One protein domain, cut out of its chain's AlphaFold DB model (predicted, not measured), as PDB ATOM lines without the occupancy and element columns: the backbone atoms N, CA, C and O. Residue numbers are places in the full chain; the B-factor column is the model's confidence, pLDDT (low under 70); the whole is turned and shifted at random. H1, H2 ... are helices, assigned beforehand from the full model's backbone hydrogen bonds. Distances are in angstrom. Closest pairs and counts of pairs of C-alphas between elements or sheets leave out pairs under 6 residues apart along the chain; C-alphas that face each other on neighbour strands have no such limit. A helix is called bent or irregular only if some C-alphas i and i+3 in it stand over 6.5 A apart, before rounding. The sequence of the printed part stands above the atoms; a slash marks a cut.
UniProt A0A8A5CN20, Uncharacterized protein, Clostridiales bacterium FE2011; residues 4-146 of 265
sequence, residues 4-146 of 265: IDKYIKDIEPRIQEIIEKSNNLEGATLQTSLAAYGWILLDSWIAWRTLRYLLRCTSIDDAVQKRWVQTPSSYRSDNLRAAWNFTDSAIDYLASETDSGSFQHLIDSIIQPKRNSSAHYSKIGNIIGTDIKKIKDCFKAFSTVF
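AT A GLANCE: This is residues 4 to 146 of the 265 residues of an uncharacterized protein of Clostridiales bacterium FE2011 (UniProt A0A8A5CN20). A long helix, H2, runs through the middle; H1 and H7 lie alongside it as a three-helix bundle, and H6 crosses it steeply on another side. The short H4 and H5 pack near the first residues of H6, while H3 sits off the body, and residues 55 to 61, of which 55 belongs to H2 and the rest to the loop between H2 and H3, stick out. You have 143 printed residues with seven named helices, H1 to H7 in chain order, and no named strand: the class is all helix. The whole is compact, with a radius of gyration of the C-alphas of 15.3 A, and spans 47 by 36 by 27 A.

IN THESE COORDINATES: Find C-alpha 4 at (-39.126, 36.496, 17.733); from there H1 runs through residues 4 to 24, 31.9 A long. It is irregular, but only just: C-alphas 20 and 23 are 6.6 A apart. H2, residues 28 to 55, begins at C-alpha 28 (-63.340, 51.708, -0.176) and runs 40.3 A. Then come H3, residues 62 to 69; H4, residues 77 to 84; and H5, residues 88 to 97. H6, residues 103 to 120, is 24.6 A long and only just irregular, with C-alphas 109 and 112 at 6.6 A. H7, residues 131 to 146, is 22.2 A long and ends at C-alpha 146 (-32.916, 41.297, 4.278).

HOW THE PARTS SIT: Start at the hub, H2, which touches four helices. H1 and H2 form a helical hairpin: they touch, closest at the C-alphas of Ser 22 and Gln 31, 6.4 A, at a shallow tilt of 24 degrees, opposite ways. H7 touches H2 at a shallow tilt of 13 degrees, the same way, with the closest C-alphas, Ala 35 and Ile 132, 5.5 A apart. H1 and H7 are close but not clearly touching. Residues 111 to 119 of H6 touch H2 at a steep tilt of 59 degrees; the closest C-alphas, Ala 36 and Ser 118, are 4.8 A apart. H4 touches residues 50 to 54 of H2, closest at the C-alphas of Leu 54 and Ala 83, 7.1 A. H4 also touches H6, about perpendicular at 74 degrees, with C-alphas Ser 77 and Gln 104 closest at 5.2 A. H5 touches H7, with C-alphas Leu 94 and Ala 141 closest at 5.8 A, and H6, with Ala 95 and Phe 103 closest at 5.6 A. H3 touches no helix but is near H2. Every O i to N i+4 pair is within hydrogen-bond range in H2, H3, H4, H5 and H7; H1 has 13 of 17 and H6 10 of 14.

THE WHOLE: The farthest C-alphas, Glu 26 and Ser 59, are 47.5 A apart. The printed part has no cut, and no link is long. Mean pLDDT of the printed part is 78.9; look for values under 70 at residues 4 to 7, 9, 19 to 29, 57 to 74 and 121 to 125.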
ATOM      1  N   ILE A   4     -39.047  35.536  18.849       66.50
ATOM      2  CA  ILE A   4     -39.126  36.496  17.733       66.50
ATOM      3  C   ILE A   4     -39.352  35.799  16.378       66.50
ATOM      4  O   ILE A   4     -40.151  36.283  15.581       66.50
ATOM      5  N   ASP A   5     -38.727  34.642  16.122       63.94
ATOM      6  CA  ASP A   5     -38.899  33.921  14.851       63.94
ATOM      7  C   ASP A   5     -40.334  33.403  14.689       63.94
ATOM      8  O   ASP A   5     -40.868  33.402  13.581       63.94
ATOM      9  N   LYS A   6     -40.976  32.980  15.788       66.25
ATOM     10  CA  LYS A   6     -42.391  32.585  15.770       66.25
ATOM     11  C   LYS A   6     -43.269  33.777  15.390       66.25
ATOM     12  O   LYS A   6     -44.113  33.651  14.514       66.25
ATOM     13  N   TYR A   7     -43.017  34.944  15.981       69.62
ATOM     14  CA  TYR A   7     -43.785  36.153  15.676       69.62
ATOM     15  C   TYR A   7     -43.585  36.647  14.237       69.62
ATOM     16  O   TYR A   7     -44.564  37.010  13.592       69.62
ATOM     17  N   ILE A   8     -42.358  36.616  13.701       71.00
ATOM     18  CA  ILE A   8     -42.097  36.947  12.286       71.00
ATOM     19  C   ILE A   8     -42.861  35.982  11.368       71.00
ATOM     20  O   ILE A   8     -43.580  36.433  10.474       71.00
ATOM     21  N   LYS A   9     -42.772  34.670  11.639       68.62
ATOM     22  CA  LYS A   9     -43.500  33.627  10.894       68.62
ATOM     23  C   LYS A   9     -45.020  33.757  10.996       68.62
ATOM     24  O   LYS A   9     -45.699  33.314  10.081       68.62
ATOM     25  N   ASP A  10     -45.551  34.348  12.063       73.56
ATOM     26  CA  ASP A  10     -46.989  34.595  12.218       73.56
ATOM     27  C   ASP A  10     -47.447  35.874  11.488       73.56
ATOM     28  O   ASP A  10     -48.610  35.972  11.091       73.56
ATOM     29  N   ILE A  11     -46.565  36.868  11.314       77.19
ATOM     30  CA  ILE A  11     -46.883  38.145  10.650       77.19
ATOM     31  C   ILE A  11     -46.856  38.009   9.123       77.19
ATOM     32  O   ILE A  11     -47.746  38.538   8.457       77.19
ATOM     33  N   GLU A  12     -45.878  37.295   8.558       77.12
ATOM     34  CA  GLU A  12     -45.727  37.150   7.100       77.12
ATOM     35  C   GLU A  12     -46.977  36.577   6.406       77.12
ATOM     36  O   GLU A  12     -47.457  37.218   5.467       77.12
ATOM     37  N   PRO A  13     -47.590  35.471   6.881       79.38
ATOM     38  CA  PRO A  13     -48.822  34.946   6.301       79.38
ATOM     39  C   PRO A  13     -49.992  35.919   6.416       79.38
ATOM     40  O   PRO A  13     -50.843  35.945   5.541       79.38
ATOM     41  N   ARG A  14     -50.042  36.755   7.462       75.81
ATOM     42  CA  ARG A  14     -51.105  37.764   7.617       75.81
ATOM     43  C   ARG A  14     -50.947  38.902   6.616       75.81
ATOM     44  O   ARG A  14     -51.941  39.373   6.070       75.81
ATOM     45  N   ILE A  15     -49.711  39.332   6.349       77.12
ATOM     46  CA  ILE A  15     -49.427  40.282   5.266       77.12
ATOM     47  C   ILE A  15     -49.816  39.642   3.925       77.12
ATOM     48  O   ILE A  15     -50.532  40.269   3.151       77.12
ATOM     49  N   GLN A  16     -49.437  38.383   3.674       73.69
ATOM     50  CA  GLN A  16     -49.821  37.635   2.465       73.69
ATOM     51  C   GLN A  16     -51.344  37.463   2.322       73.69
ATOM     52  O   GLN A  16     -51.895  37.644   1.240       73.69
ATOM     53  N   GLU A  17     -52.060  37.215   3.413       73.38
ATOM     54  CA  GLU A  17     -53.515  37.086   3.411       73.38
ATOM     55  C   GLU A  17     -54.202  38.415   3.065       73.38
ATOM     56  O   GLU A  17     -55.137  38.438   2.261       73.38
ATOM     57  N   ILE A  18     -53.712  39.539   3.608       71.50
ATOM     58  CA  ILE A  18     -54.163  40.882   3.207       71.50
ATOM     59  C   ILE A  18     -53.929  41.081   1.704       71.50
ATOM     60  O   ILE A  18     -54.797  41.604   1.010       71.50
ATOM     61  N   ILE A  19     -52.778  40.633   1.198       67.75
ATOM     62  CA  ILE A  19     -52.374  40.742  -0.208       67.75
ATOM     63  C   ILE A  19     -53.302  39.955  -1.142       67.75
ATOM     64  O   ILE A  19     -53.613  40.456  -2.228       67.75
ATOM     65  N   GLU A  20     -53.711  38.750  -0.750       69.75
ATOM     66  CA  GLU A  20     -54.529  37.836  -1.555       69.75
ATOM     67  C   GLU A  20     -56.020  38.176  -1.491       69.75
ATOM     68  O   GLU A  20     -56.700  38.210  -2.520       69.75
ATOM     69  N   LYS A  21     -56.543  38.480  -0.297       67.31
ATOM     70  CA  LYS A  21     -57.982  38.699  -0.085       67.31
ATOM     71  C   LYS A  21     -58.448  40.106  -0.456       67.31
ATOM     72  O   LYS A  21     -59.635  40.299  -0.711       67.31
ATOM     73  N   SER A  22     -57.546  41.090  -0.540       63.72
ATOM     74  CA  SER A  22     -57.919  42.485  -0.821       63.72
ATOM     75  C   SER A  22     -58.471  42.737  -2.223       63.72
ATOM     76  O   SER A  22     -59.180  43.718  -2.419       63.72
ATOM     77  N   ASN A  23     -58.136  41.896  -3.206       58.59
ATOM     78  CA  ASN A  23     -58.541  42.107  -4.601       58.59
ATOM     79  C   ASN A  23     -60.032  41.793  -4.850       58.59
ATOM     80  O   ASN A  23     -60.565  42.199  -5.877       58.59
ATOM     81  N   ASN A  24     -60.701  41.104  -3.917       55.44
ATOM     82  CA  ASN A  24     -62.038  40.526  -4.113       55.44
ATOM     83  C   ASN A  24     -63.157  41.245  -3.335       55.44
ATOM     84  O   ASN A  24     -64.244  40.694  -3.181       55.44
ATOM     85  N   LEU A  25     -62.903  42.438  -2.791       55.62
ATOM     86  CA  LEU A  25     -63.834  43.113  -1.881       55.62
ATOM     87  C   LEU A  25     -64.282  44.459  -2.460       55.62
ATOM     88  O   LEU A  25     -63.462  45.362  -2.628       55.62
ATOM     89  N   GLU A  26     -65.579  44.591  -2.748       48.00
ATOM     90  CA  GLU A  26     -66.206  45.860  -3.128       48.00
ATOM     91  C   GLU A  26     -66.297  46.806  -1.917       48.00
ATOM     92  O   GLU A  26     -66.733  46.418  -0.832       48.00
ATOM     93  N   GLY A  27     -65.901  48.067  -2.109       54.84
ATOM     94  CA  GLY A  27     -66.027  49.139  -1.117       54.84
ATOM     95  C   GLY A  27     -64.691  49.677  -0.588       54.84
ATOM     96  O   GLY A  27     -63.822  48.944  -0.115       54.84
ATOM     97  N   ALA A  28     -64.549  51.005  -0.609       58.53
ATOM     98  CA  ALA A  28     -63.340  51.708  -0.176       58.53
ATOM     99  C   ALA A  28     -63.045  51.571   1.337       58.53
ATOM    100  O   ALA A  28     -61.899  51.712   1.747       58.53
ATOM    101  N   THR A  29     -64.037  51.262   2.181       69.00
ATOM    102  CA  THR A  29     -63.890  51.242   3.652       69.00
ATOM    103  C   THR A  29     -63.117  50.029   4.175       69.00
ATOM    104  O   THR A  29     -62.275  50.169   5.069       69.00
ATOM    105  N   LEU A  30     -63.345  48.842   3.603       74.62
ATOM    106  CA  LEU A  30     -62.627  47.627   3.988       74.62
ATOM    107  C   LEU A  30     -61.208  47.619   3.418       74.62
ATOM    108  O   LEU A  30     -60.264  47.343   4.153       74.62
ATOM    109  N   GLN A  31     -61.033  48.002   2.153       76.81
ATOM    110  CA  GLN A  31     -59.707  48.108   1.537       76.81
ATOM    111  C   GLN A  31     -58.826  49.151   2.240       76.81
ATOM    112  O   GLN A  31     -57.649  48.892   2.478       76.81
ATOM    113  N   THR A  32     -59.387  50.296   2.648       80.44
ATOM    114  CA  THR A  32     -58.668  51.280   3.471       80.44
ATOM    115  C   THR A  32     -58.295  50.718   4.841       80.44
ATOM    116  O   THR A  32     -57.178  50.936   5.303       80.44
ATOM    117  N   SER A  33     -59.188  49.958   5.480       79.94
ATOM    118  CA  SER A  33     -58.879  49.308   6.761       79.94
ATOM    119  C   SER A  33     -57.753  48.280   6.607       79.94
ATOM    120  O   SER A  33     -56.813  48.272   7.397       79.94
ATOM    121  N   LEU A  34     -57.797  47.462   5.552       82.00
ATOM    122  CA  LEU A  34     -56.746  46.501   5.215       82.00
ATOM    123  C   LEU A  34     -55.412  47.192   4.920       82.00
ATOM    124  O   LEU A  34     -54.382  46.752   5.420       82.00
ATOM    125  N   ALA A  35     -55.421  48.294   4.168       85.06
ATOM    126  CA  ALA A  35     -54.229  49.102   3.929       85.06
ATOM    127  C   ALA A  35     -53.665  49.680   5.237       85.06
ATOM    128  O   ALA A  35     -52.453  49.655   5.450       85.06
ATOM    129  N   ALA A  36     -54.531  50.145   6.145       85.19
ATOM    130  CA  ALA A  36     -54.110  50.663   7.442       85.19
ATOM    131  C   ALA A  36     -53.404  49.584   8.277       85.19
ATOM    132  O   ALA A  36     -52.288  49.816   8.754       85.19
ATOM    133  N   TYR A  37     -53.997  48.388   8.378       85.75
ATOM    134  CA  TYR A  37     -53.358  47.234   9.015       85.75
ATOM    135  C   TYR A  37     -52.070  46.814   8.298       85.75
ATOM    136  O   TYR A  37     -51.075  46.529   8.961       85.75
ATOM    137  N   GLY A  38     -52.051  46.823   6.965       88.56
ATOM    138  CA  GLY A  38     -50.883  46.466   6.163       88.56
ATOM    139  C   GLY A  38     -49.669  47.354   6.448       88.56
ATOM    140  O   GLY A  38     -48.575  46.830   6.640       88.56
ATOM    141  N   TRP A  39     -49.855  48.673   6.573       89.69
ATOM    142  CA  TRP A  39     -48.772  49.585   6.965       89.69
ATOM    143  C   TRP A  39     -48.232  49.303   8.375       89.69
ATOM    144  O   TRP A  39     -47.019  49.333   8.576       89.69
ATOM    145  N   ILE A  40     -49.107  48.992   9.343       86.62
ATOM    146  CA  ILE A  40     -48.694  48.627  10.711       86.62
ATOM    147  C   ILE A  40     -47.887  47.326  10.701       86.62
ATOM    148  O   ILE A  40     -46.834  47.243  11.337       86.62
ATOM    149  N   LEU A  41     -48.373  46.310   9.985       87.62
ATOM    150  CA  LEU A  41     -47.717  45.007   9.906       87.62
ATOM    151  C   LEU A  41     -46.378  45.086   9.170       87.62
ATOM    152  O   LEU A  41     -45.427  44.454   9.617       87.62
ATOM    153  N   LEU A  42     -46.280  45.876   8.096       89.88
ATOM    154  CA  LEU A  42     -45.032  46.091   7.360       89.88
ATOM    155  C   LEU A  42     -43.950  46.724   8.248       89.88
ATOM    156  O   LEU A  42     -42.847  46.190   8.327       89.88
ATOM    157  N   ASP A  43     -44.268  47.826   8.935       89.12
ATOM    158  CA  ASP A  43     -43.346  48.501   9.867       89.12
ATOM    159  C   ASP A  43     -42.899  47.559  10.993       89.12
ATOM    160  O   ASP A  43     -41.709  47.409  11.268       89.12
ATOM    161  N   SER A  44     -43.863  46.842  11.583       85.31
ATOM    162  CA  SER A  44     -43.589  45.855  12.630       85.31
ATOM    163  C   SER A  44     -42.666  44.749  12.117       85.31
ATOM    164  O   SER A  44     -41.698  44.390  12.777       85.31
ATOM    165  N   TRP A  45     -42.932  44.212  10.925       86.94
ATOM    166  CA  TRP A  45     -42.120  43.155  10.328       86.94
ATOM    167  C   TRP A  45     -40.682  43.623  10.047       86.94
ATOM    168  O   TRP A  45     -39.741  42.908  10.398       86.94
ATOM    169  N   ILE A  46     -40.491  44.837   9.514       88.81
ATOM    170  CA  ILE A  46     -39.160  45.440   9.316       88.81
ATOM    171  C   ILE A  46     -38.424  45.594  10.653       88.81
ATOM    172  O   ILE A  46     -37.247  45.231  10.757       88.81
ATOM    173  N   ALA A  47     -39.106  46.094  11.686       85.31
ATOM    174  CA  ALA A  47     -38.530  46.227  13.020       85.31
ATOM    175  C   ALA A  47     -38.094  44.875  13.585       85.31
ATOM    176  O   ALA A  47     -36.971  44.746  14.072       85.31
ATOM    177  N   TRP A  48     -38.949  43.852  13.482       81.50
ATOM    178  CA  TRP A  48     -38.646  42.523  14.006       81.50
ATOM    179  C   TRP A  48     -37.514  41.849  13.253       81.50
ATOM    180  O   TRP A  48     -36.637  41.276  13.893       81.50
ATOM    181  N   ARG A  49     -37.474  41.961  11.922       83.94
ATOM    182  CA  ARG A  49     -36.350  41.472  11.114       83.94
ATOM    183  C   ARG A  49     -35.045  42.169  11.495       83.94
ATOM    184  O   ARG A  49     -34.039  41.499  11.701       83.94
ATOM    185  N   THR A  50     -35.074  43.486  11.680       86.00
ATOM    186  CA  THR A  50     -33.901  44.268  12.109       86.00
ATOM    187  C   THR A  50     -33.430  43.866  13.502       86.00
ATOM    188  O   THR A  50     -32.246  43.604  13.711       86.00
ATOM    189  N   LEU A  51     -34.352  43.760  14.459       80.75
ATOM    190  CA  LEU A  51     -34.045  43.339  15.820       80.75
ATOM    191  C   LEU A  51     -33.470  41.919  15.832       80.75
ATOM    192  O   LEU A  51     -32.431  41.671  16.436       80.75
ATOM    193  N   ARG A  52     -34.103  40.997  15.103       77.75
ATOM    194  CA  ARG A  52     -33.618  39.628  14.916       77.75
ATOM    195  C   ARG A  52     -32.193  39.615  14.362       77.75
ATOM    196  O   ARG A  52     -31.349  38.904  14.900       77.75
ATOM    197  N   TYR A  53     -31.908  40.419  13.338       79.62
ATOM    198  CA  TYR A  53     -30.571  40.525  12.761       79.62
ATOM    199  C   TYR A  53     -29.543  41.015  13.783       79.62
ATOM    200  O   TYR A  53     -28.493  40.393  13.941       79.62
ATOM    201  N   LEU A  54     -29.839  42.072  14.541       78.44
ATOM    202  CA  LEU A  54     -28.931  42.601  15.568       78.44
ATOM    203  C   LEU A  54     -28.622  41.576  16.667       78.44
ATOM    204  O   LEU A  54     -27.495  41.492  17.150       78.44
ATOM    205  N   LEU A  55     -29.606  40.759  17.026       75.50
ATOM    206  CA  LEU A  55     -29.527  39.833  18.150       75.50
ATOM    207  C   LEU A  55     -29.024  38.435  17.783       75.50
ATOM    208  O   LEU A  55     -28.910  37.587  18.661       75.50
ATOM    209  N   ARG A  56     -28.653  38.200  16.520       71.19
ATOM    210  CA  ARG A  56     -28.257  36.887  15.965       71.19
ATOM    211  C   ARG A  56     -27.096  36.156  16.659       71.19
ATOM    212  O   ARG A  56     -26.763  35.032  16.287       71.19
ATOM    213  N   CYS A  57     -26.428  36.800  17.613       61.69
ATOM    214  CA  CYS A  57     -25.327  36.234  18.402       61.69
ATOM    215  C   CYS A  57     -25.571  36.306  19.916       61.69
ATOM    216  O   CYS A  57     -24.650  36.045  20.681       61.69
ATOM    217  N   THR A  58     -26.763  36.715  20.353       66.62
ATOM    218  CA  THR A  58     -27.036  37.049  21.754       66.62
ATOM    219  C   THR A  58     -28.121  36.131  22.303       66.62
ATOM    220  O   THR A  58     -29.192  36.004  21.707       66.62
ATOM    221  N   SER A  59     -27.867  35.501  23.453       64.12
ATOM    222  CA  SER A  59     -28.921  34.837  24.221       64.12
ATOM    223  C   SER A  59     -29.746  35.893  24.953       64.12
ATOM    224  O   SER A  59     -29.210  36.817  25.561       64.12
ATOM    225  N   ILE A  60     -31.069  35.794  24.859       63.78
ATOM    226  CA  ILE A  60     -31.983  36.776  25.447       63.78
ATOM    227  C   ILE A  60     -33.097  36.024  26.132       63.78
ATOM    228  O   ILE A  60     -33.703  35.140  25.530       63.78
ATOM    229  N   ASP A  61     -33.378  36.418  27.365       68.62
ATOM    230  CA  ASP A  61     -34.467  35.874  28.163       68.62
ATOM    231  C   ASP A  61     -35.834  36.077  27.479       68.62
ATOM    232  O   ASP A  61     -36.145  37.154  26.955       68.62
ATOM    233  N   ASP A  62     -36.672  35.042  27.502       65.50
ATOM    234  CA  ASP A  62     -37.992  35.033  26.862       65.50
ATOM    235  C   ASP A  62     -38.935  36.125  27.405       65.50
ATOM    236  O   ASP A  62     -39.755  36.677  26.661       65.50
ATOM    237  N   ALA A  63     -38.808  36.506  28.682       66.69
ATOM    238  CA  ALA A  63     -39.596  37.579  29.283       66.69
ATOM    239  C   ALA A  63     -39.232  38.958  28.707       66.69
ATOM    240  O   ALA A  63     -40.110  39.813  28.540       66.69
ATOM    241  N   VAL A  64     -37.958  39.168  28.356       64.81
ATOM    242  CA  VAL A  64     -37.482  40.388  27.685       64.81
ATOM    243  C   VAL A  64     -37.975  40.421  26.238       64.81
ATOM    244  O   VAL A  64     -38.509  41.444  25.803       64.81
ATOM    245  N   GLN A  65     -37.915  39.286  25.531       64.31
ATOM    246  CA  GLN A  65     -38.431  39.167  24.161       64.31
ATOM    247  C   GLN A  65     -39.922  39.541  24.084       64.31
ATOM    248  O   GLN A  65     -40.324  40.305  23.207       64.31
ATOM    249  N   LYS A  66     -40.744  39.088  25.043       64.81
ATOM    250  CA  LYS A  66     -42.184  39.405  25.086       64.81
ATOM    251  C   LYS A  66     -42.471  40.899  25.277       64.81
ATOM    252  O   LYS A  66     -43.392  41.421  24.652       64.81
ATOM    253  N   ARG A  67     -41.700  41.596  26.121       62.12
ATOM    254  CA  ARG A  67     -41.855  43.050  26.336       62.12
ATOM    255  C   ARG A  67     -41.458  43.859  25.108       62.12
ATOM    256  O   ARG A  67     -42.109  44.855  24.800       62.12
ATOM    257  N   TRP A  68     -40.430  43.423  24.386       64.94
ATOM    258  CA  TRP A  68     -40.042  44.080  23.142       64.94
ATOM    259  C   TRP A  68     -41.133  43.982  22.096       64.94
ATOM    260  O   TRP A  68     -41.511  45.019  21.577       64.94
ATOM    261  N   VAL A  69     -41.732  42.803  21.899       59.38
ATOM    262  CA  VAL A  69     -42.847  42.591  20.951       59.38
ATOM    263  C   VAL A  69     -44.043  43.522  21.205       59.38
ATOM    264  O   VAL A  69     -44.800  43.835  20.290       59.38
ATOM    265  N   GLN A  70     -44.210  43.993  22.441       58.41
ATOM    266  CA  GLN A  70     -45.276  44.916  22.839       58.41
ATOM    267  C   GLN A  70     -44.901  46.399  22.683       58.41
ATOM    268  O   GLN A  70     -45.763  47.262  22.838       58.41
ATOM    269  N   THR A  71     -43.635  46.710  22.395       55.31
ATOM    270  CA  THR A  71     -43.139  48.081  22.247       55.31
ATOM    271  C   THR A  71     -43.261  48.534  20.787       55.31
ATOM    272  O   THR A  71     -42.687  47.890  19.909       55.31
ATOM    273  N   PRO A  72     -43.962  49.644  20.491       56.34
ATOM    274  CA  PRO A  72     -44.006  50.211  19.145       56.34
ATOM    275  C   PRO A  72     -42.605  50.583  18.637       56.34
ATOM    276  O   PRO A  72     -41.839  51.239  19.341       56.34
ATOM    277  N   SER A  73     -42.279  50.216  17.399       64.19
ATOM    278  CA  SER A  73     -40.960  50.446  16.802       64.19
ATOM    279  C   SER A  73     -40.860  51.791  16.088       64.19
ATOM    280  O   SER A  73     -41.406  51.943  15.004       64.19
ATOM    281  N   SER A  74     -40.147  52.775  16.631       65.75
ATOM    282  CA  SER A  74     -39.812  53.995  15.880       65.75
ATOM    283  C   SER A  74     -38.371  53.923  15.381       65.75
ATOM    284  O   SER A  74     -37.445  54.112  16.169       65.75
ATOM    285  N   TYR A  75     -38.175  53.660  14.092       77.88
ATOM    286  CA  TYR A  75     -36.862  53.738  13.452       77.88
ATOM    287  C   TYR A  75     -36.900  54.740  12.299       77.88
ATOM    288  O   TYR A  75     -37.904  54.873  11.597       77.88
ATOM    289  N   ARG A  76     -35.794  55.452  12.109       84.81
ATOM    290  CA  ARG A  76     -35.544  56.313  10.952       84.81
ATOM    291  C   ARG A  76     -34.682  55.588   9.923       84.81
ATOM    292  O   ARG A  76     -34.080  54.548  10.213       84.81
ATOM    293  N   SER A  77     -34.631  56.133   8.713       87.38
ATOM    294  CA  SER A  77     -33.805  55.606   7.622       87.38
ATOM    295  C   SER A  77     -32.332  55.424   8.018       87.38
ATOM    296  O   SER A  77     -31.746  54.376   7.751       87.38
ATOM    297  N   ASP A  78     -31.743  56.387   8.725       86.19
ATOM    298  CA  ASP A  78     -30.373  56.321   9.245       86.19
ATOM    299  C   ASP A  78     -30.168  55.160  10.233       86.19
ATOM    300  O   ASP A  78     -29.154  54.466  10.157       86.19
ATOM    301  N   ASN A  79     -31.146  54.881  11.103       86.75
ATOM    302  CA  ASN A  79     -31.087  53.751  12.031       86.75
ATOM    303  C   ASN A  79     -31.057  52.413  11.288       86.75
ATOM    304  O   ASN A  79     -30.241  51.555  11.620       86.75
ATOM    305  N   LEU A  80     -31.912  52.234  10.274       87.69
ATOM    306  CA  LEU A  80     -31.913  51.011   9.466       87.69
ATOM    307  C   LEU A  80     -30.625  50.871   8.656       87.69
ATOM    308  O   LEU A  80     -30.025  49.795   8.657       87.69
ATOM    309  N   ARG A  81     -30.169  51.958   8.017       88.19
ATOM    310  CA  ARG A  81     -28.911  51.963   7.259       88.19
ATOM    311  C   ARG A  81     -27.740  51.565   8.149       88.19
ATOM    312  O   ARG A  81     -26.929  50.749   7.729       88.19
ATOM    313  N   ALA A  82     -27.668  52.102   9.366       84.12
ATOM    314  CA  ALA A  82     -26.606  51.791  10.316       84.12
ATOM    315  C   ALA A  82     -26.699  50.355  10.855       84.12
ATOM    316  O   ALA A  82     -25.690  49.655  10.893       84.12
ATOM    317  N   ALA A  83     -27.896  49.896  11.240       85.19
ATOM    318  CA  ALA A  83     -28.095  48.569  11.829       85.19
ATOM    319  C   ALA A  83     -27.728  47.432  10.864       85.19
ATOM    320  O   ALA A  83     -27.126  46.438  11.272       85.19
ATOM    321  N   TRP A  84     -28.079  47.593   9.590       88.44
ATOM    322  CA  TRP A  84     -27.803  46.608   8.546       88.44
ATOM    323  C   TRP A  84     -26.509  46.875   7.777       88.44
ATOM    324  O   TRP A  84     -26.051  46.004   7.042       88.44
ATOM    325  N   ASN A  85     -25.910  48.057   7.947       89.00
ATOM    326  CA  ASN A  85     -24.801  48.549   7.133       89.00
ATOM    327  C   ASN A  85     -25.120  48.480   5.627       89.00
ATOM    328  O   ASN A  85     -24.368  47.888   4.846       89.00
ATOM    329  N   PHE A  86     -26.276  49.034   5.236       90.88
ATOM    330  CA  PHE A  86     -26.735  48.991   3.849       90.88
ATOM    331  C   PHE A  86     -25.762  49.701   2.902       90.88
ATOM    332  O   PHE A  86     -25.447  50.884   3.068       90.88
ATOM    333  N   THR A  87     -25.336  48.951   1.891       91.56
ATOM    334  CA  THR A  87     -24.600  49.406   0.716       91.56
ATOM    335  C   THR A  87     -25.508  50.229  -0.188       91.56
ATOM    336  O   THR A  87     -26.736  50.119  -0.133       91.56
ATOM    337  N   ASP A  88     -24.898  51.036  -1.053       89.75
ATOM    338  CA  ASP A  88     -25.652  51.856  -2.001       89.75
ATOM    339  C   ASP A  88     -26.463  50.975  -2.970       89.75
ATOM    340  O   ASP A  88     -27.620  51.275  -3.220       89.75
ATOM    341  N   SER A  89     -25.949  49.798  -3.360       88.94
ATOM    342  CA  SER A  89     -26.698  48.789  -4.139       88.94
ATOM    343  C   SER A  89     -28.032  48.394  -3.482       88.94
ATOM    344  O   SER A  89     -29.068  48.330  -4.144       88.94
ATOM    345  N   ALA A  90     -28.047  48.180  -2.161       92.50
ATOM    346  CA  ALA A  90     -29.275  47.853  -1.436       92.50
ATOM    347  C   ALA A  90     -30.240  49.047  -1.349       92.50
ATOM    348  O   ALA A  90     -31.454  48.873  -1.454       92.50
ATOM    349  N   ILE A  91     -29.705  50.256  -1.163       92.19
ATOM    350  CA  ILE A  91     -30.476  51.505  -1.126       92.19
ATOM    351  C   ILE A  91     -31.123  51.783  -2.484       92.19
ATOM    352  O   ILE A  91     -32.316  52.088  -2.533       92.19
ATOM    353  N   ASP A  92     -30.360  51.631  -3.562       90.88
ATOM    354  CA  ASP A  92     -30.808  51.836  -4.935       90.88
ATOM    355  C   ASP A  92     -31.874  50.807  -5.308       90.88
ATOM    356  O   ASP A  92     -32.917  51.185  -5.838       90.88
ATOM    357  N   TYR A  93     -31.678  49.536  -4.936       93.12
ATOM    358  CA  TYR A  93     -32.676  48.483  -5.129       93.12
ATOM    359  C   TYR A  93     -33.990  48.791  -4.393       93.12
ATOM    360  O   TYR A  93     -35.070  48.688  -4.970       93.12
ATOM    361  N   LEU A  94     -33.931  49.223  -3.127       93.56
ATOM    362  CA  LEU A  94     -35.136  49.627  -2.390       93.56
ATOM    363  C   LEU A  94     -35.827  50.824  -3.042       93.56
ATOM    364  O   LEU A  94     -37.055  50.854  -3.117       93.56
ATOM    365  N   ALA A  95     -35.061  51.814  -3.501       90.06
ATOM    366  CA  ALA A  95     -35.611  53.007  -4.128       90.06
ATOM    367  C   ALA A  95     -36.266  52.703  -5.485       90.06
ATOM    368  O   ALA A  95     -37.332  53.256  -5.767       90.06
ATOM    369  N   SER A  96     -35.666  51.817  -6.289       90.19
ATOM    370  CA  SER A  96     -36.185  51.420  -7.600       90.19
ATOM    371  C   SER A  96     -37.419  50.534  -7.490       90.19
ATOM    372  O   SER A  96     -38.414  50.797  -8.154       90.19
ATOM    373  N   GLU A  97     -37.401  49.519  -6.624       91.94
ATOM    374  CA  GLU A  97     -38.510  48.557  -6.512       91.94
ATOM    375  C   GLU A  97     -39.761  49.143  -5.842       91.94
ATOM    376  O   GLU A  97     -40.833  48.547  -5.903       91.94
ATOM    377  N   THR A  98     -39.644  50.298  -5.180       90.00
ATOM    378  CA  THR A  98     -40.759  50.933  -4.454       90.00
ATOM    379  C   THR A  98     -41.201  52.275  -5.037       90.00
ATOM    380  O   THR A  98     -42.077  52.931  -4.454       90.00
ATOM    381  N   ASP A  99     -40.602  52.698  -6.157       85.88
ATOM    382  CA  ASP A  99     -40.801  54.012  -6.782       85.88
ATOM    383  C   ASP A  99     -40.710  55.170  -5.762       85.88
ATOM    384  O   ASP A  99     -41.491  56.128  -5.785       85.88
ATOM    385  N   SER A 100     -39.795  55.068  -4.789       83.88
ATOM    386  CA  SER A 100     -39.691  56.035  -3.688       83.88
ATOM    387  C   SER A 100     -38.710  57.175  -3.963       83.88
ATOM    388  O   SER A 100     -38.652  58.130  -3.188       83.88
ATOM    389  N   GLY A 101     -37.889  57.069  -5.009       83.31
ATOM    390  CA  GLY A 101     -36.831  58.025  -5.357       83.31
ATOM    391  C   GLY A 101     -35.618  58.017  -4.415       83.31
ATOM    392  O   GLY A 101     -34.502  58.243  -4.863       83.31
ATOM    393  N   SER A 102     -35.800  57.734  -3.121       89.75
ATOM    394  CA  SER A 102     -34.709  57.490  -2.170       89.75
ATOM    395  C   SER A 102     -35.143  56.590  -1.010       89.75
ATOM    396  O   SER A 102     -36.327  56.521  -0.657       89.75
ATOM    397  N   PHE A 103     -34.170  55.943  -0.363       90.75
ATOM    398  CA  PHE A 103     -34.402  55.165   0.857       90.75
ATOM    399  C   PHE A 103     -34.866  56.036   2.034       90.75
ATOM    400  O   PHE A 103     -35.759  55.643   2.783       90.75
ATOM    401  N   GLN A 104     -34.324  57.253   2.163       92.94
ATOM    402  CA  GLN A 104     -34.769  58.200   3.188       92.94
ATOM    403  C   GLN A 104     -36.253  58.544   3.018       92.94
ATOM    404  O   GLN A 104     -37.022  58.458   3.973       92.94
ATOM    405  N   HIS A 105     -36.679  58.866   1.792       92.50
ATOM    406  CA  HIS A 105     -38.085  59.146   1.505       92.50
ATOM    407  C   HIS A 105     -38.980  57.923   1.769       92.50
ATOM    408  O   HIS A 105     -40.051  58.063   2.362       92.50
ATOM    409  N   LEU A 106     -38.523  56.717   1.408       93.31
ATOM    410  CA  LEU A 106     -39.247  55.468   1.665       93.31
ATOM    411  C   LEU A 106     -39.562  55.266   3.152       93.31
ATOM    412  O   LEU A 106     -40.714  55.024   3.514       93.31
ATOM    413  N   ILE A 107     -38.562  55.379   4.025       92.19
ATOM    414  CA  ILE A 107     -38.766  55.133   5.457       92.19
ATOM    415  C   ILE A 107     -39.464  56.319   6.122       92.19
ATOM    416  O   ILE A 107     -40.520  56.153   6.735       92.19
ATOM    417  N   ASP A 108     -38.891  57.514   5.982       91.06
ATOM    418  CA  ASP A 108     -39.227  58.652   6.837       91.06
ATOM    419  C   ASP A 108     -40.464  59.410   6.338       91.06
ATOM    420  O   ASP A 108     -41.153  60.053   7.127       91.06
ATOM    421  N   SER A 109     -40.762  59.340   5.035       89.38
ATOM    422  CA  SER A 109     -41.877  60.076   4.413       89.38
ATOM    423  C   SER A 109     -43.028  59.187   3.939       89.38
ATOM    424  O   SER A 109     -44.131  59.694   3.740       89.38
ATOM    425  N   ILE A 110     -42.809  57.879   3.770       91.12
ATOM    426  CA  ILE A 110     -43.851  56.941   3.327       91.12
ATOM    427  C   ILE A 110     -44.235  55.986   4.460       91.12
ATOM    428  O   ILE A 110     -45.354  56.076   4.962       91.12
ATOM    429  N   ILE A 111     -43.332  55.095   4.884       91.56
ATOM    430  CA  ILE A 111     -43.671  54.002   5.811       91.56
ATOM    431  C   ILE A 111     -44.035  54.539   7.200       91.56
ATOM    432  O   ILE A 111     -45.144  54.283   7.677       91.56
ATOM    433  N   GLN A 112     -43.153  55.323   7.833       89.62
ATOM    434  CA  GLN A 112     -43.379  55.825   9.194       89.62
ATOM    435  C   GLN A 112     -44.638  56.713   9.297       89.62
ATOM    436  O   GLN A 112     -45.474  56.462  10.174       89.62
ATOM    437  N   PRO A 113     -44.872  57.704   8.407       88.12
ATOM    438  CA  PRO A 113     -46.080  58.527   8.478       88.12
ATOM    439  C   PRO A 113     -47.372  57.741   8.242       88.12
ATOM    440  O   PRO A 113     -48.366  57.979   8.937       88.12
ATOM    441  N   LYS A 114     -47.375  56.785   7.301       89.38
ATOM    442  CA  LYS A 114     -48.548  55.940   7.034       89.38
ATOM    443  C   LYS A 114     -48.844  55.021   8.211       89.38
ATOM    444  O   LYS A 114     -49.990  54.980   8.646       89.38
ATOM    445  N   ARG A 115     -47.824  54.392   8.803       87.56
ATOM    446  CA  ARG A 115     -47.978  53.602  10.030       87.56
ATOM    447  C   ARG A 115     -48.543  54.440  11.178       87.56
ATOM    448  O   ARG A 115     -49.470  53.993  11.848       87.56
ATOM    449  N   ASN A 116     -48.018  55.643  11.409       85.12
ATOM    450  CA  ASN A 116     -48.500  56.513  12.489       85.12
ATOM    451  C   ASN A 116     -49.954  56.944  12.254       85.12
ATOM    452  O   ASN A 116     -50.761  56.934  13.182       85.12
ATOM    453  N   SER A 117     -50.311  57.235  11.002       83.50
ATOM    454  CA  SER A 117     -51.693  57.543  10.619       83.50
ATOM    455  C   SER A 117     -52.626  56.348  10.849       83.50
ATOM    456  O   SER A 117     -53.717  56.532  11.388       83.50
ATOM    457  N   SER A 118     -52.178  55.126  10.523       84.62
ATOM    458  CA  SER A 118     -52.917  53.882  10.780       84.62
ATOM    459  C   SER A 118     -53.122  53.626  12.272       84.62
ATOM    460  O   SER A 118     -54.223  53.283  12.688       84.62
ATOM    461  N   ALA A 119     -52.070  53.785  13.083       78.19
ATOM    462  CA  ALA A 119     -52.079  53.448  14.507       78.19
ATOM    463  C   ALA A 119     -53.000  54.356  15.333       78.19
ATOM    464  O   ALA A 119     -53.546  53.933  16.350       78.19
ATOM    465  N   HIS A 120     -53.184  55.601  14.897       70.62
ATOM    466  CA  HIS A 120     -53.987  56.583  15.617       70.62
ATOM    467  C   HIS A 120     -55.359  56.837  14.985       70.62
ATOM    468  O   HIS A 120     -56.090  57.687  15.493       70.62
ATOM    469  N   TYR A 121     -55.700  56.167  13.867       59.75
ATOM    470  CA  TYR A 121     -56.836  56.526  12.994       59.75
ATOM    471  C   TYR A 121     -56.953  58.052  12.792       59.75
ATOM    472  O   TYR A 121     -58.036  58.623  12.644       59.75
ATOM    473  N   SER A 122     -55.818  58.749  12.862       51.38
ATOM    474  CA  SER A 122     -55.779  60.199  12.966       51.38
ATOM    475  C   SER A 122     -55.807  60.782  11.564       51.38
ATOM    476  O   SER A 122     -55.038  60.349  10.707       51.38
ATOM    477  N   LYS A 123     -56.638  61.805  11.344       49.88
ATOM    478  CA  LYS A 123     -56.887  62.488  10.055       49.88
ATOM    479  C   LYS A 123     -55.647  63.066   9.333       49.88
ATOM    480  O   LYS A 123     -55.807  63.683   8.287       49.88
ATOM    481  N   ILE A 124     -54.439  62.921   9.880       52.78
ATOM    482  CA  ILE A 124     -53.206  63.570   9.408       52.78
ATOM    483  C   ILE A 124     -52.611  62.859   8.172       52.78
ATOM    484  O   ILE A 124     -51.890  63.488   7.404       52.78
ATOM    485  N   GLY A 125     -52.975  61.598   7.904       59.03
ATOM    486  CA  GLY A 125     -52.587  60.892   6.679       59.03
ATOM    487  C   GLY A 125     -53.759  60.159   6.039       59.03
ATOM    488  O   GLY A 125     -54.430  59.357   6.685       59.03
ATOM    489  N   ASN A 126     -54.006  60.421   4.754       70.12
ATOM    490  CA  ASN A 126     -55.053  59.727   4.011       70.12
ATOM    491  C   ASN A 126     -54.556  58.327   3.614       70.12
ATOM    492  O   ASN A 126     -53.631  58.207   2.806       70.12
ATOM    493  N   ILE A 127     -55.128  57.278   4.205       77.81
ATOM    494  CA  ILE A 127     -54.877  55.880   3.833       77.81
ATOM    495  C   ILE A 127     -56.000  55.453   2.899       77.81
ATOM    496  O   ILE A 127     -57.179  55.588   3.224       77.81
ATOM    497  N   ILE A 128     -55.633  54.939   1.734       81.00
ATOM    498  CA  ILE A 128     -56.582  54.556   0.689       81.00
ATOM    499  C   ILE A 128     -56.275  53.145   0.199       81.00
ATOM    500  O   ILE A 128     -55.131  52.699   0.268       81.00
ATOM    501  N   GLY A 129     -57.284  52.440  -0.316       71.94
ATOM    502  CA  GLY A 129     -57.137  51.053  -0.777       71.94
ATOM    503  C   GLY A 129     -56.024  50.837  -1.815       71.94
ATOM    504  O   GLY A 129     -55.411  49.776  -1.846       71.94
ATOM    505  N   THR A 130     -55.680  51.851  -2.615       80.19
ATOM    506  CA  THR A 130     -54.580  51.764  -3.596       80.19
ATOM    507  C   THR A 130     -53.191  51.665  -2.959       80.19
ATOM    508  O   THR A 130     -52.256  51.222  -3.628       80.19
ATOM    509  N   ASP A 131     -53.036  52.003  -1.673       85.81
ATOM    510  CA  ASP A 131     -51.774  51.835  -0.936       85.81
ATOM    511  C   ASP A 131     -51.341  50.360  -0.866       85.81
ATOM    512  O   ASP A 131     -50.157  50.071  -0.708       85.81
ATOM    513  N   ILE A 132     -52.273  49.414  -1.031       85.12
ATOM    514  CA  ILE A 132     -52.016  47.969  -0.963       85.12
ATOM    515  C   ILE A 132     -50.934  47.529  -1.955       85.12
ATOM    516  O   ILE A 132     -50.094  46.699  -1.605       85.12
ATOM    517  N   LYS A 133     -50.911  48.089  -3.173       86.00
ATOM    518  CA  LYS A 133     -49.842  47.794  -4.141       86.00
ATOM    519  C   LYS A 133     -48.486  48.240  -3.589       86.00
ATOM    520  O   LYS A 133     -47.556  47.447  -3.537       86.00
ATOM    521  N   LYS A 134     -48.409  49.463  -3.063       89.75
ATOM    522  CA  LYS A 134     -47.168  50.005  -2.506       89.75
ATOM    523  C   LYS A 134     -46.673  49.212  -1.293       89.75
ATOM    524  O   LYS A 134     -45.476  48.985  -1.167       89.75
ATOM    525  N   ILE A 135     -47.580  48.741  -0.434       90.69
ATOM    526  CA  ILE A 135     -47.244  47.851   0.692       90.69
ATOM    527  C   ILE A 135     -46.632  46.538   0.178       90.69
ATOM    528  O   ILE A 135     -45.622  46.094   0.723       90.69
ATOM    529  N   LYS A 136     -47.207  45.937  -0.878       87.44
ATOM    530  CA  LYS A 136     -46.673  44.719  -1.525       87.44
ATOM    531  C   LYS A 136     -45.259  44.943  -2.046       87.44
ATOM    532  O   LYS A 136     -44.385  44.122  -1.780       87.44
ATOM    533  N   ASP A 137     -45.057  46.044  -2.760       91.19
ATOM    534  CA  ASP A 137     -43.776  46.387  -3.374       91.19
ATOM    535  C   ASP A 137     -42.710  46.610  -2.286       91.19
ATOM    536  O   ASP A 137     -41.642  46.000  -2.328       91.19
ATOM    537  N   CYS A 138     -43.052  47.341  -1.217       93.38
ATOM    538  CA  CYS A 138     -42.178  47.510  -0.052       93.38
ATOM    539  C   CYS A 138     -41.836  46.169   0.615       93.38
ATOM    540  O   CYS A 138     -40.664  45.878   0.841       93.38
ATOM    541  N   PHE A 139     -42.838  45.343   0.934       90.62
ATOM    542  CA  PHE A 139     -42.623  44.060   1.609       90.62
ATOM    543  C   PHE A 139     -41.684  43.147   0.815       90.62
ATOM    544  O   PHE A 139     -40.757  42.570   1.385       90.62
ATOM    545  N   LYS A 140     -41.890  43.047  -0.503       89.06
ATOM    546  CA  LYS A 140     -41.031  42.256  -1.391       89.06
ATOM    547  C   LYS A 140     -39.613  42.814  -1.442       89.06
ATOM    548  O   LYS A 140     -38.673  42.055  -1.223       89.06
ATOM    549  N   ALA A 141     -39.460  44.121  -1.651       92.44
ATOM    550  CA  ALA A 141     -38.150  44.755  -1.755       92.44
ATOM    551  C   ALA A 141     -37.324  44.576  -0.466       92.44
ATOM    552  O   ALA A 141     -36.177  44.129  -0.520       92.44
ATOM    553  N   PHE A 142     -37.925  44.823   0.705       92.62
ATOM    554  CA  PHE A 142     -37.260  44.575   1.988       92.62
ATOM    555  C   PHE A 142     -36.975  43.091   2.228       92.62
ATOM    556  O   PHE A 142     -35.919  42.770   2.764       92.62
ATOM    557  N   SER A 143     -37.869  42.183   1.825       88.62
ATOM    558  CA  SER A 143     -37.630  40.737   1.947       88.62
ATOM    559  C   SER A 143     -36.398  40.303   1.165       88.62
ATOM    560  O   SER A 143     -35.563  39.590   1.717       88.62
ATOM    561  N   THR A 144     -36.242  40.781  -0.069       89.62
ATOM    562  CA  THR A 144     -35.062  40.505  -0.898       89.62
ATOM    563  C   THR A 144     -33.784  41.041  -0.253       89.62
ATOM    564  O   THR A 144     -32.798  40.316  -0.128       89.62
ATOM    565  N   VAL A 145     -33.803  42.300   0.200       92.06
ATOM    566  CA  VAL A 145     -32.639  42.942   0.831       92.06
ATOM    567  C   VAL A 145     -32.248  42.229   2.119       92.06
ATOM    568  O   VAL A 145     -31.086  41.869   2.289       92.06
ATOM    569  N   PHE A 146     -33.201  41.988   3.023       90.06
ATOM    570  CA  PHE A 146     -32.916  41.297   4.278       90.06
ATOM    571  C   PHE A 146     -32.397  39.889   4.032       90.06
ATOM    572  O   PHE A 146     -31.407  39.518   4.654       90.06
TER     573      PHE A 146